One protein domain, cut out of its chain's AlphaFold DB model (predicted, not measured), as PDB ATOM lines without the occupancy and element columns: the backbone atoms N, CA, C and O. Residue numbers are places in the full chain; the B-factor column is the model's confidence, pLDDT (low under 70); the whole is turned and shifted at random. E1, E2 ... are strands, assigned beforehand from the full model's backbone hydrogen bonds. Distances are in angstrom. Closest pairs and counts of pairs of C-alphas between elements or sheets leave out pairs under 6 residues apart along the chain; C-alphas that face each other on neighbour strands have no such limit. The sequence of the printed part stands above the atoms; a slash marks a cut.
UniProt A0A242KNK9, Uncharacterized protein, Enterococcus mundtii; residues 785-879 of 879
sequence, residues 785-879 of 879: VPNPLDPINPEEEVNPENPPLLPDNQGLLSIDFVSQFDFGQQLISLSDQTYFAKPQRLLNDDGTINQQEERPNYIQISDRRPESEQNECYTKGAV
ATOM      1  N   VAL A 785     224.078 313.047 263.281       75.50
ATOM      2  CA  VAL A 785     222.982 313.947 263.668       75.50
ATOM      3  C   VAL A 785     223.604 315.134 264.412       75.50
ATOM      4  O   VAL A 785     224.398 314.899 265.323       75.50
ATOM      5  N   PRO A 786     223.308 316.388 264.027       80.62
ATOM      6  CA  PRO A 786     223.821 317.563 264.714       80.62
ATOM      7  C   PRO A 786     223.399 317.591 266.179       80.62
ATOM      8  O   PRO A 786     222.289 317.178 266.522       80.62
ATOM      9  N   ASN A 787     224.265 318.128 267.035       85.88
ATOM     10  CA  ASN A 787     223.903 318.390 268.420       85.88
ATOM     11  C   ASN A 787     222.759 319.425 268.485       85.88
ATOM     12  O   ASN A 787     222.613 320.249 267.572       85.88
ATOM     13  N   PRO A 788     221.930 319.407 269.545       89.56
ATOM     14  CA  PRO A 788     220.948 320.460 269.770       89.56
ATOM     15  C   PRO A 788     221.635 321.829 269.874       89.56
ATOM     16  O   PRO A 788     222.606 321.989 270.606       89.56
ATOM     17  N   LEU A 789     221.115 322.819 269.158       91.62
ATOM     18  CA  LEU A 789     221.549 324.212 269.169       91.62
ATOM     19  C   LEU A 789     220.649 325.032 270.094       91.62
ATOM     20  O   LEU A 789     219.499 324.664 270.364       91.62
ATOM     21  N   ASP A 790     221.172 326.147 270.592       90.56
ATOM     22  CA  ASP A 790     220.419 327.075 271.423       90.56
ATOM     23  C   ASP A 790     219.330 327.773 270.580       90.56
ATOM     24  O   ASP A 790     219.652 328.481 269.623       90.56
ATOM     25  N   PRO A 791     218.031 327.657 270.922       90.62
ATOM     26  CA  PRO A 791     216.963 328.313 270.161       90.62
ATOM     27  C   PRO A 791     217.011 329.850 270.231       90.62
ATOM     28  O   PRO A 791     216.360 330.523 269.431       90.62
ATOM     29  N   ILE A 792     217.749 330.426 271.186       90.56
ATOM     30  CA  ILE A 792     217.966 331.874 271.322       90.56
ATOM     31  C   ILE A 792     219.295 332.292 270.671       90.56
ATOM     32  O   ILE A 792     219.409 333.429 270.208       90.56
ATOM     33  N   ASN A 793     220.276 331.386 270.600       90.06
ATOM     34  CA  ASN A 793     221.574 331.615 269.966       90.06
ATOM     35  C   ASN A 793     221.966 330.451 269.028       90.06
ATOM     36  O   ASN A 793     222.813 329.637 269.389       90.06
ATOM     37  N   PRO A 794     221.389 330.366 267.814       86.69
ATOM     38  CA  PRO A 794     221.464 329.169 266.962       86.69
ATOM     39  C   PRO A 794     222.857 328.739 266.477       86.69
ATOM     40  O   PRO A 794     222.959 327.751 265.762       86.69
ATOM     41  N   GLU A 795     223.914 329.469 266.822       87.94
ATOM     42  CA  GLU A 795     225.304 329.103 266.526       87.94
ATOM     43  C   GLU A 795     225.982 328.353 267.693       87.94
ATOM     44  O   GLU A 795     227.099 327.863 267.538       87.94
ATOM     45  N   GLU A 796     225.340 328.269 268.865       89.88
ATOM     46  CA  GLU A 796     225.873 327.593 270.055       89.88
ATOM     47  C   GLU A 796     225.187 326.243 270.289       89.88
ATOM     48  O   GLU A 796     223.961 326.155 270.340       89.88
ATOM     49  N   GLU A 797     225.981 325.185 270.464       92.19
ATOM     50  CA  GLU A 797     225.492 323.870 270.884       92.19
ATOM     51  C   GLU A 797     225.117 323.873 272.371       92.19
ATOM     52  O   GLU A 797     225.801 324.469 273.206       92.19
ATOM     53  N   VAL A 798     224.041 323.169 272.716       90.12
ATOM     54  CA  VAL A 798     223.519 323.054 274.081       90.12
ATOM     55  C   VAL A 798     223.179 321.606 274.420       90.12
ATOM     56  O   VAL A 798     222.928 320.781 273.543       90.12
ATOM     57  N   ASN A 799     223.128 321.293 275.717       91.69
ATOM     58  CA  ASN A 799     222.759 319.971 276.223       91.69
ATOM     59  C   ASN A 799     221.439 320.042 277.019       91.69
ATOM     60  O   ASN A 799     221.459 320.426 278.190       91.69
ATOM     61  N   PRO A 800     220.275 319.746 276.415       92.06
ATOM     62  CA  PRO A 800     218.978 319.845 277.090       92.06
ATOM     63  C   PRO A 800     218.775 318.774 278.179       92.06
ATOM     64  O   PRO A 800     219.231 317.646 278.046       92.06
ATOM     65  N   GLU A 801     218.031 319.087 279.250       89.88
ATOM     66  CA  GLU A 801     217.871 318.196 280.423       89.88
ATOM     67  C   GLU A 801     217.088 316.890 280.188       89.88
ATOM     68  O   GLU A 801     217.121 315.978 281.015       89.88
ATOM     69  N   ASN A 802     216.337 316.811 279.095       87.00
ATOM     70  CA  ASN A 802     215.379 315.747 278.797       87.00
ATOM     71  C   ASN A 802     215.383 315.418 277.292       87.00
ATOM     72  O   ASN A 802     214.363 315.606 276.619       87.00
ATOM     73  N   PRO A 803     216.514 314.934 276.744       85.62
ATOM     74  CA  PRO A 803     216.602 314.608 275.329       85.62
ATOM     75  C   PRO A 803     215.526 313.578 274.938       85.62
ATOM     76  O   PRO A 803     215.300 312.608 275.672       85.62
ATOM     77  N   PRO A 804     214.823 313.782 273.810       86.06
ATOM     78  CA  PRO A 804     213.817 312.843 273.333       86.06
ATOM     79  C   PRO A 804     214.451 311.514 272.903       86.06
ATOM     80  O   PRO A 804     215.584 311.464 272.434       86.06
ATOM     81  N   LEU A 805     213.674 310.431 272.981       84.94
ATOM     82  CA  LEU A 805     213.979 309.195 272.258       84.94
ATOM     83  C   LEU A 805     213.551 309.380 270.801       84.94
ATOM     84  O   LEU A 805     212.356 309.387 270.499       84.94
ATOM     85  N   LEU A 806     214.526 309.557 269.915       82.75
ATOM     86  CA  LEU A 806     214.309 309.729 268.483       82.75
ATOM     87  C   LEU A 806     214.635 308.430 267.729       82.75
ATOM     88  O   LEU A 806     215.486 307.669 268.181       82.75
ATOM     89  N   PRO A 807     213.976 308.142 266.593       79.69
ATOM     90  CA  PRO A 807     214.355 307.015 265.746       79.69
ATOM     91  C   PRO A 807     215.761 307.200 265.151       79.69
ATOM     92  O   PRO A 807     216.089 308.290 264.684       79.69
ATOM     93  N   ASP A 808     216.548 306.127 265.071       68.06
ATOM     94  CA  ASP A 808     217.928 306.175 264.552       68.06
ATOM     95  C   ASP A 808     218.007 306.392 263.022       68.06
ATOM     96  O   ASP A 808     219.017 306.854 262.501       68.06
ATOM     97  N   ASN A 809     216.919 306.127 262.283       67.56
ATOM     98  CA  ASN A 809     216.871 306.155 260.811       67.56
ATOM     99  C   ASN A 809     215.912 307.222 260.257       67.56
ATOM    100  O   ASN A 809     215.057 306.933 259.421       67.56
ATOM    101  N   GLN A 810     216.028 308.467 260.726       76.19
ATOM    102  CA  GLN A 810     215.180 309.572 260.247       76.19
ATOM    103  C   GLN A 810     215.513 310.046 258.818       76.19
ATOM    104  O   GLN A 810     214.728 310.773 258.217       76.19
ATOM    105  N   GLY A 811     216.638 309.610 258.240       73.25
ATOM    106  CA  GLY A 811     217.105 310.083 256.934       73.25
ATOM    107  C   GLY A 811     217.795 311.447 257.013       73.25
ATOM    108  O   GLY A 811     218.120 311.936 258.095       73.25
ATOM    109  N   LEU A 812     218.045 312.063 255.854       75.81
ATOM    110  CA  LEU A 812     218.739 313.355 255.773       75.81
ATOM    111  C   LEU A 812     217.909 314.540 256.273       75.81
ATOM    112  O   LEU A 812     218.489 315.558 256.621       75.81
ATOM    113  N   LEU A 813     216.585 314.406 256.347       81.62
ATOM    114  CA  LEU A 813     215.728 315.359 257.040       81.62
ATOM    115  C   LEU A 813     215.351 314.757 258.395       81.62
ATOM    116  O   LEU A 813     214.507 313.866 258.458       81.62
ATOM    117  N   SER A 814     216.003 315.206 259.462       82.94
ATOM    118  CA  SER A 814     215.829 314.650 260.808       82.94
ATOM    119  C   SER A 814     215.284 315.684 261.775       82.94
ATOM    120  O   SER A 814     215.606 316.865 261.688       82.94
ATOM    121  N   ILE A 815     214.472 315.227 262.725       87.50
ATOM    122  CA  ILE A 815     214.289 315.940 263.983       87.50
ATOM    123  C   ILE A 815     215.497 315.569 264.838       87.50
ATOM    124  O   ILE A 815     215.683 314.392 265.149       87.50
ATOM    125  N   ASP A 816     216.309 316.554 265.199       85.44
ATOM    126  CA  ASP A 816     217.499 316.334 266.032       85.44
ATOM    127  C   ASP A 816     217.170 316.545 267.511       85.44
ATOM    128  O   ASP A 816     217.754 315.924 268.395       85.44
ATOM    129  N   PHE A 817     216.193 317.413 267.783       91.00
ATOM    130  CA  PHE A 817     215.706 317.675 269.126       91.00
ATOM    131  C   PHE A 817     214.242 318.106 269.107       91.00
ATOM    132  O   PHE A 817     213.801 318.830 268.221       91.00
ATOM    133  N   VAL A 818     213.488 317.698 270.124       91.56
ATOM    134  CA  VAL A 818     212.152 318.218 270.409       91.56
ATOM    135  C   VAL A 818     211.942 318.234 271.916       91.56
ATOM    136  O   VAL A 818     212.149 317.222 272.593       91.56
ATOM    137  N   SER A 819     211.527 319.386 272.443       91.94
ATOM    138  CA  SER A 819     211.286 319.547 273.881       91.94
ATOM    139  C   SER A 819     210.159 318.621 274.351       91.94
ATOM    140  O   SER A 819     209.076 318.589 273.761       91.94
ATOM    141  N   GLN A 820     210.385 317.885 275.441       90.81
ATOM    142  CA  GLN A 820     209.333 317.103 276.092       90.81
ATOM    143  C   GLN A 820     208.522 318.020 277.011       90.81
ATOM    144  O   GLN A 820     209.046 318.543 277.995       90.81
ATOM    145  N   PHE A 821     207.238 318.222 276.710       88.62
ATOM    146  CA  PHE A 821     206.396 319.114 277.507       88.62
ATOM    147  C   PHE A 821     206.125 318.547 278.906       88.62
ATOM    148  O   PHE A 821     205.386 317.576 279.070       88.62
ATOM    149  N   ASP A 822     206.663 319.217 279.927       87.44
ATOM    150  CA  ASP A 822     206.304 319.014 281.330       87.44
ATOM    151  C   ASP A 822     205.344 320.120 281.782       87.44
ATOM    152  O   ASP A 822     205.707 321.293 281.866       87.44
ATOM    153  N   PHE A 823     204.111 319.749 282.114       90.06
ATOM    154  CA  PHE A 823     203.120 320.675 282.670       90.06
ATOM    155  C   PHE A 823     203.179 320.750 284.202       90.06
ATOM    156  O   PHE A 823     202.430 321.507 284.813       90.06
ATOM    157  N   GLY A 824     204.056 319.981 284.849       86.88
ATOM    158  CA  GLY A 824     204.115 319.842 286.296       86.88
ATOM    159  C   GLY A 824     202.862 319.185 286.882       86.88
ATOM    160  O   GLY A 824     202.078 318.527 286.200       86.88
ATOM    161  N   GLN A 825     202.668 319.363 288.188       89.38
ATOM    162  CA  GLN A 825     201.451 318.917 288.861       89.38
ATOM    163  C   GLN A 825     200.364 319.976 288.726       89.38
ATOM    164  O   GLN A 825     200.582 321.142 289.048       89.38
ATOM    165  N   GLN A 826     199.183 319.547 288.294       89.81
ATOM    166  CA  GLN A 826     198.041 320.421 288.062       89.81
ATOM    167  C   GLN A 826     196.825 319.949 288.860       89.81
ATOM    168  O   GLN A 826     196.603 318.751 289.039       89.81
ATOM    169  N   LEU A 827     196.021 320.899 289.345       86.62
ATOM    170  CA  LEU A 827     194.741 320.597 289.985       86.62
ATOM    171  C   LEU A 827     193.700 320.233 288.920       86.62
ATOM    172  O   LEU A 827     193.584 320.921 287.906       86.62
ATOM    173  N   ILE A 828     192.922 319.178 289.175       85.00
ATOM    174  CA  ILE A 828     191.814 318.768 288.306       85.00
ATOM    175  C   ILE A 828     190.720 319.850 288.280       85.00
ATOM    176  O   ILE A 828     190.362 320.402 289.321       85.00
ATOM    177  N   SER A 829     190.187 320.154 287.095       87.44
ATOM    178  CA  SER A 829     189.171 321.193 286.884       87.44
ATOM    179  C   SER A 829     187.885 320.612 286.293       87.44
ATOM    180  O   SER A 829     187.924 319.661 285.518       87.44
ATOM    181  N   LEU A 830     186.742 321.205 286.655       87.88
ATOM    182  CA  LEU A 830     185.419 320.903 286.083       87.88
ATOM    183  C   LEU A 830     185.005 321.897 284.980       87.88
ATOM    184  O   LEU A 830     183.929 321.756 284.404       87.88
ATOM    185  N   SER A 831     185.837 322.903 284.707       90.88
ATOM    186  CA  SER A 831     185.707 323.839 283.586       90.88
ATOM    187  C   SER A 831     186.946 323.776 282.701       90.88
ATOM    188  O   SER A 831     188.023 323.424 283.194       90.88
ATOM    189  N   ASP A 832     186.805 324.177 281.436       92.19
ATOM    190  CA  ASP A 832     187.936 324.336 280.520       92.19
ATOM    191  C   ASP A 832     189.036 325.173 281.187       92.19
ATOM    192  O   ASP A 832     188.769 326.226 281.774       92.19
ATOM    193  N   GLN A 833     190.263 324.658 281.143       90.31
ATOM    194  CA  GLN A 833     191.447 325.298 281.701       90.31
ATOM    195  C   GLN A 833     192.613 325.203 280.728       90.31
ATOM    196  O   GLN A 833     192.761 324.215 280.008       90.31
ATOM    197  N   THR A 834     193.464 326.224 280.768       89.69
ATOM    198  CA  THR A 834     194.705 326.280 279.997       89.69
ATOM    199  C   THR A 834     195.883 326.038 280.931       89.69
ATOM    200  O   THR A 834     196.092 326.801 281.874       89.69
ATOM    201  N   TYR A 835     196.669 324.998 280.653       88.94
ATOM    202  CA  TYR A 835     197.910 324.694 281.367       88.94
ATOM    203  C   TYR A 835     199.108 325.027 280.479       88.94
ATOM    204  O   TYR A 835     199.137 324.653 279.308       88.94
ATOM    205  N   PHE A 836     200.096 325.726 281.035       87.88
ATOM    206  CA  PHE A 836     201.323 326.085 280.324       87.88
ATOM    207  C   PHE A 836     202.416 325.056 280.619       87.88
ATOM    208  O   PHE A 836     202.607 324.672 281.774       87.88
ATOM    209  N   ALA A 837     203.120 324.608 279.579       91.31
ATOM    210  CA  ALA A 837     204.307 323.776 279.736       91.31
ATOM    211  C   ALA A 837     205.449 324.603 280.348       91.31
ATOM    212  O   ALA A 837     205.561 325.806 280.094       91.31
ATOM    213  N   LYS A 838     206.300 323.956 281.145       91.00
ATOM    214  CA  LYS A 838     207.554 324.546 281.626       91.00
ATOM    215  C   LYS A 838     208.516 324.811 280.458       91.00
ATOM    216  O   LYS A 838     208.398 324.139 279.430       91.00
ATOM    217  N   PRO A 839     209.442 325.774 280.597       91.88
ATOM    218  CA  PRO A 839     210.496 325.997 279.614       91.88
ATOM    219  C   PRO A 839     211.502 324.837 279.587       91.88
ATOM    220  O   PRO A 839     211.649 324.102 280.566       91.88
ATOM    221  N   GLN A 840     212.218 324.711 278.470       92.81
ATOM    222  CA  GLN A 840     213.301 323.752 278.294       92.81
ATOM    223  C   GLN A 840     214.523 324.209 279.100       92.81
ATOM    224  O   GLN A 840     214.992 325.331 278.927       92.81
ATOM    225  N   ARG A 841     215.060 323.360 279.980       92.06
ATOM    226  CA  ARG A 841     216.291 323.655 280.739       92.06
ATOM    227  C   ARG A 841     217.487 322.914 280.155       92.06
ATOM    228  O   ARG A 841     217.318 321.895 279.479       92.06
ATOM    229  N   LEU A 842     218.678 323.435 280.426       92.12
ATOM    230  CA  LEU A 842     219.953 322.864 279.990       92.12
ATOM    231  C   LEU A 842     220.659 322.139 281.146       92.12
ATOM    232  O   LEU A 842     220.351 322.362 282.318       92.12
ATOM    233  N   LEU A 843     221.605 321.267 280.818       91.69
ATOM    234  CA  LEU A 843     222.519 320.626 281.758       91.69
ATOM    235  C   LEU A 843     223.831 321.416 281.843       91.69
ATOM    236  O   LEU A 843     224.298 321.966 280.851       91.69
ATOM    237  N   ASN A 844     224.429 321.446 283.032       88.06
ATOM    238  CA  ASN A 844     225.817 321.854 283.232       88.06
ATOM    239  C   ASN A 844     226.769 320.754 282.725       88.06
ATOM    240  O   ASN A 844     226.364 319.599 282.566       88.06
ATOM    241  N   ASP A 845     228.057 321.075 282.592       85.94
ATOM    242  CA  ASP A 845     229.107 320.115 282.203       85.94
ATOM    243  C   ASP A 845     229.183 318.876 283.120       85.94
ATOM    244  O   ASP A 845     229.613 317.805 282.698       85.94
ATOM    245  N   ASP A 846     228.752 319.000 284.382       87.56
ATOM    246  CA  ASP A 846     228.701 317.902 285.357       87.56
ATOM    247  C   ASP A 846     227.426 317.036 285.264       87.56
ATOM    248  O   ASP A 846     227.229 316.124 286.073       87.56
ATOM    249  N   GLY A 847     226.551 317.316 284.291       84.25
ATOM    250  CA  GLY A 847     225.289 316.613 284.056       84.25
ATOM    251  C   GLY A 847     224.146 317.016 284.993       84.25
ATOM    252  O   GLY A 847     223.074 316.409 284.938       84.25
ATOM    253  N   THR A 848     224.333 318.014 285.863       89.62
ATOM    254  CA  THR A 848     223.251 318.547 286.707       89.62
ATOM    255  C   THR A 848     222.413 319.586 285.964       89.62
ATOM    256  O   THR A 848     222.894 320.260 285.060       89.62
ATOM    257  N   ILE A 849     221.143 319.749 286.348       87.75
ATOM    258  CA  ILE A 849     220.252 320.743 285.731       87.75
ATOM    259  C   ILE A 849     220.751 322.160 286.039       87.75
ATOM    260  O   ILE A 849     220.843 322.555 287.209       87.75
ATOM    261  N   ASN A 850     220.983 322.951 284.994       87.06
ATOM    262  CA  ASN A 850     221.260 324.374 285.104       87.06
ATOM    263  C   ASN A 850     219.958 325.125 285.432       87.06
ATOM    264  O   ASN A 850     219.069 325.282 284.599       87.06
ATOM    265  N   GLN A 851     219.824 325.589 286.678       79.31
ATOM    266  CA  GLN A 851     218.629 326.313 287.134       79.31
ATOM    267  C   GLN A 851     218.594 327.793 286.720       79.31
ATOM    268  O   GLN A 851     217.623 328.479 287.031       79.31
ATOM    269  N   GLN A 852     219.651 328.305 286.089       77.50
ATOM    270  CA  GLN A 852     219.779 329.721 285.723       77.50
ATOM    271  C   GLN A 852     219.509 329.963 284.234       77.50
ATOM    272  O   GLN A 852     219.297 331.106 283.834       77.50
ATOM    273  N   GLU A 853     219.475 328.899 283.430       77.69
ATOM    274  CA  GLU A 853     219.343 328.968 281.981       77.69
ATOM    275  C   GLU A 853     218.115 328.199 281.488       77.69
ATOM    276  O   GLU A 853     218.130 326.981 281.309       77.69
ATOM    277  N   GLU A 854     217.039 328.946 281.250       88.62
ATOM    278  CA  GLU A 854     215.809 328.457 280.629       88.62
ATOM    279  C   GLU A 854     215.763 328.882 279.155       88.62
ATOM    280  O   GLU A 854     216.199 329.980 278.792       88.62
ATOM    281  N   ARG A 855     215.225 328.013 278.301       90.62
ATOM    282  CA  ARG A 855     214.974 328.249 276.878       90.62
ATOM    283  C   ARG A 855     213.492 328.017 276.562       90.62
ATOM    284  O   ARG A 855     212.829 327.229 277.244       90.62
ATOM    285  N   PRO A 856     212.929 328.690 275.543       92.38
ATOM    286  CA  PRO A 856     211.639 328.303 274.989       92.38
ATOM    287  C   PRO A 856     211.630 326.813 274.643       92.38
ATOM    288  O   PRO A 856     212.661 326.263 274.266       92.38
ATOM    289  N   ASN A 857     210.471 326.163 274.747       92.00
ATOM    290  CA  ASN A 857     210.332 324.841 274.148       92.00
ATOM    291  C   ASN A 857     210.484 324.973 272.632       92.00
ATOM    292  O   ASN A 857     209.829 325.823 272.032       92.00
ATOM    293  N   TYR A 858     211.320 324.130 272.042       91.94
ATOM    294  CA  TYR A 858     211.711 324.215 270.643       91.94
ATOM    295  C   TYR A 858     211.793 322.835 269.994       91.94
ATOM    296  O   TYR A 858     211.879 321.797 270.670       91.94
ATOM    297  N   ILE A 859     211.760 322.852 268.666       91.19
ATOM    298  CA  ILE A 859     212.109 321.720 267.817       91.19
ATOM    299  C   ILE A 859     213.298 322.121 266.946       91.19
ATOM    300  O   ILE A 859     213.330 323.208 266.374       91.19
ATOM    301  N   GLN A 860     214.274 321.228 266.843       89.62
ATOM    302  CA  GLN A 860     215.354 321.343 265.883       89.62
ATOM    303  C   GLN A 860     215.138 320.327 264.773       89.62
ATOM    304  O   GLN A 860     214.993 319.129 265.028       89.62
ATOM    305  N   ILE A 861     215.130 320.828 263.544       88.25
ATOM    306  CA  ILE A 861     215.064 320.024 262.333       88.25
ATOM    307  C   ILE A 861     216.320 320.327 261.530       88.25
ATOM    308  O   ILE A 861     216.583 321.492 261.223       88.25
ATOM    309  N   SER A 862     217.062 319.289 261.162       82.62
ATOM    310  CA  SER A 862     218.184 319.418 260.240       82.62
ATOM    311  C   SER A 862     217.825 318.896 258.866       82.62
ATOM    312  O   SER A 862     217.393 317.756 258.707       82.62
ATOM    313  N   ASP A 863     218.082 319.733 257.865       80.94
ATOM    314  CA  ASP A 863     218.202 319.313 256.478       80.94
ATOM    315  C   ASP A 863     219.679 319.067 256.158       80.94
ATOM    316  O   ASP A 863     220.477 319.994 256.018       80.94
ATOM    317  N   ARG A 864     220.041 317.787 256.093       77.50
ATOM    318  CA  ARG A 864     221.394 317.286 255.820       77.50
ATOM    319  C   ARG A 864     221.554 316.839 254.368       77.50
ATOM    320  O   ARG A 864     222.531 316.173 254.038       77.50
ATOM    321  N   ARG A 865     220.595 317.168 253.494       73.38
ATOM    322  CA  ARG A 865     220.721 316.924 252.049       73.38
ATOM    323  C   ARG A 865     221.849 317.775 251.460       73.38
ATOM    324  O   ARG A 865     222.107 318.853 251.986       73.38
ATOM    325  N   PRO A 866     222.515 317.348 250.377       64.69
ATOM    326  CA  PRO A 866     223.473 318.193 249.665       64.69
ATOM    327  C   PRO A 866     222.827 319.508 249.198       64.69
ATOM    328  O   PRO A 866     221.657 319.512 248.826       64.69
ATOM    329  N   GLU A 867     223.582 320.609 249.149       64.00
ATOM    330  CA  GLU A 867     223.088 321.953 248.775       64.00
ATOM    331  C   GLU A 867     222.348 321.974 247.419       64.00
ATOM    332  O   GLU A 867     221.351 322.672 247.245       64.00
ATOM    333  N   SER A 868     222.760 321.122 246.474       57.56
ATOM    334  CA  SER A 868     222.094 320.946 245.176       57.56
ATOM    335  C   SER A 868     220.675 320.360 245.262       57.56
ATOM    336  O   SER A 868     219.879 320.565 244.347       57.56
ATOM    337  N   GLU A 869     220.342 319.677 246.357       63.81
ATOM    338  CA  GLU A 869     219.037 319.066 246.654       63.81
ATOM    339  C   GLU A 869     218.204 319.900 247.657       63.81
ATOM    340  O   GLU A 869     217.032 319.597 247.883       63.81
ATOM    341  N   GLN A 870     218.774 320.970 248.234       66.19
ATOM    342  CA  GLN A 870     218.116 321.855 249.215       66.19
ATOM    343  C   GLN A 870     217.256 322.972 248.579       66.19
ATOM    344  O   GLN A 870     216.509 323.658 249.279       66.19
ATOM    345  N   ASN A 871     217.315 323.150 247.252       46.25
ATOM    346  CA  ASN A 871     216.798 324.320 246.519       46.25
ATOM    347  C   ASN A 871     215.263 324.515 246.456       46.25
ATOM    348  O   ASN A 871     214.780 325.274 245.618       46.25
ATOM    349  N   GLU A 872     214.484 323.928 247.365       42.19
ATOM    350  CA  GLU A 872     213.061 324.278 247.523       42.19
ATOM    351  C   GLU A 872     212.644 324.716 248.935       42.19
ATOM    352  O   GLU A 872     211.480 325.064 249.124       42.19
ATOM    353  N   CYS A 873     213.541 324.808 249.929       34.47
ATOM    354  CA  CYS A 873     213.144 325.396 251.214       34.47
ATOM    355  C   CYS A 873     214.318 326.015 251.986       34.47
ATOM    356  O   CYS A 873     215.029 325.344 252.726       34.47
ATOM    357  N   TYR A 874     214.486 327.335 251.868       39.03
ATOM    358  CA  TYR A 874     215.250 328.106 252.846       39.03
ATOM    359  C   TYR A 874     214.550 328.009 254.202       39.03
ATOM    360  O   TYR A 874     213.450 328.537 254.347       39.03
ATOM    361  N   THR A 875     215.177 327.361 255.184       37.78
ATOM    362  CA  THR A 875     215.217 327.797 256.595       37.78
ATOM    363  C   THR A 875     216.065 326.822 257.421       37.78
ATOM    364  O   THR A 875     215.572 325.813 257.908       37.78
ATOM    365  N   LYS A 876     217.341 327.158 257.661       41.16
ATOM    366  CA  LYS A 876     217.937 326.857 258.970       41.16
ATOM    367  C   LYS A 876     217.303 327.843 259.941       41.16
ATOM    368  O   LYS A 876     217.658 329.018 259.959       41.16
ATOM    369  N   GLY A 877     216.286 327.388 260.651       41.59
ATOM    370  CA  GLY A 877     215.643 328.151 261.704       41.59
ATOM    371  C   GLY A 877     215.195 327.181 262.777       41.59
ATOM    372  O   GLY A 877     214.389 326.298 262.495       41.59
ATOM    373  N   ALA A 878     215.716 327.343 263.990       39.06
ATOM    374  CA  ALA A 878     214.996 326.890 265.168       39.06
ATOM    375  C   ALA A 878     213.650 327.634 265.171       39.06
ATOM    376  O   ALA A 878     213.630 328.865 265.071       39.06
ATOM    377  N   VAL A 879     212.545 326.889 265.190       43.44
ATOM    378  CA  VAL A 879     211.192 327.443 265.360       43.44
ATOM    379  C   VAL A 879     210.759 327.255 266.800       43.44
ATOM    380  O   VAL A 879     210.929 326.124 267.320       43.44
TER     381      VAL A 879
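This is residues 785 to 879 of the 879 residues of an uncharacterized protein of Enterococcus mundtii (UniProt A0A242KNK9). There is little regular structure: two small two-stranded ladders, E1 with E4 and the hairpin E2 with E3, stand apart among long loops. Residues 827 to 834 stick out as the tip of a long loop, and residues 867 to 872 stick out too. The 95 printed residues hold four named strands, E1 to E4, and no named helix; the class is all strand, though under half of the residues are in named elements. The whole is loose, radius of gyration of the C-alphas 16.2 A, spanning 54 by 37 by 25 A.

After residues 785 to 812, E1 is residues 813 to 818, 14.1 A, from C-alpha 813 at (215.728, 315.359, 257.040). E2 is 840 to 843, 10.3 A; E3, 849 to 855, 12.8 A; E4, 859 to 863, 13.1 A, ending at (218.202, 319.313, 256.478).

E1 and E4 are antiparallel at 161 degrees, with N 816 and O 860 2.9 A apart, within hydrogen-bond range. E2 and E3 are antiparallel at 140 degrees, with N 850 and O 842 at 2.8 A, also within range.

The C-alphas farthest apart, Leu 830 and Ser 868, are 54.9 A apart. The printed part has no cut; E1 to E2 is a long link. Confidence is under 70 at residues 808 to 809 and 866 to 879.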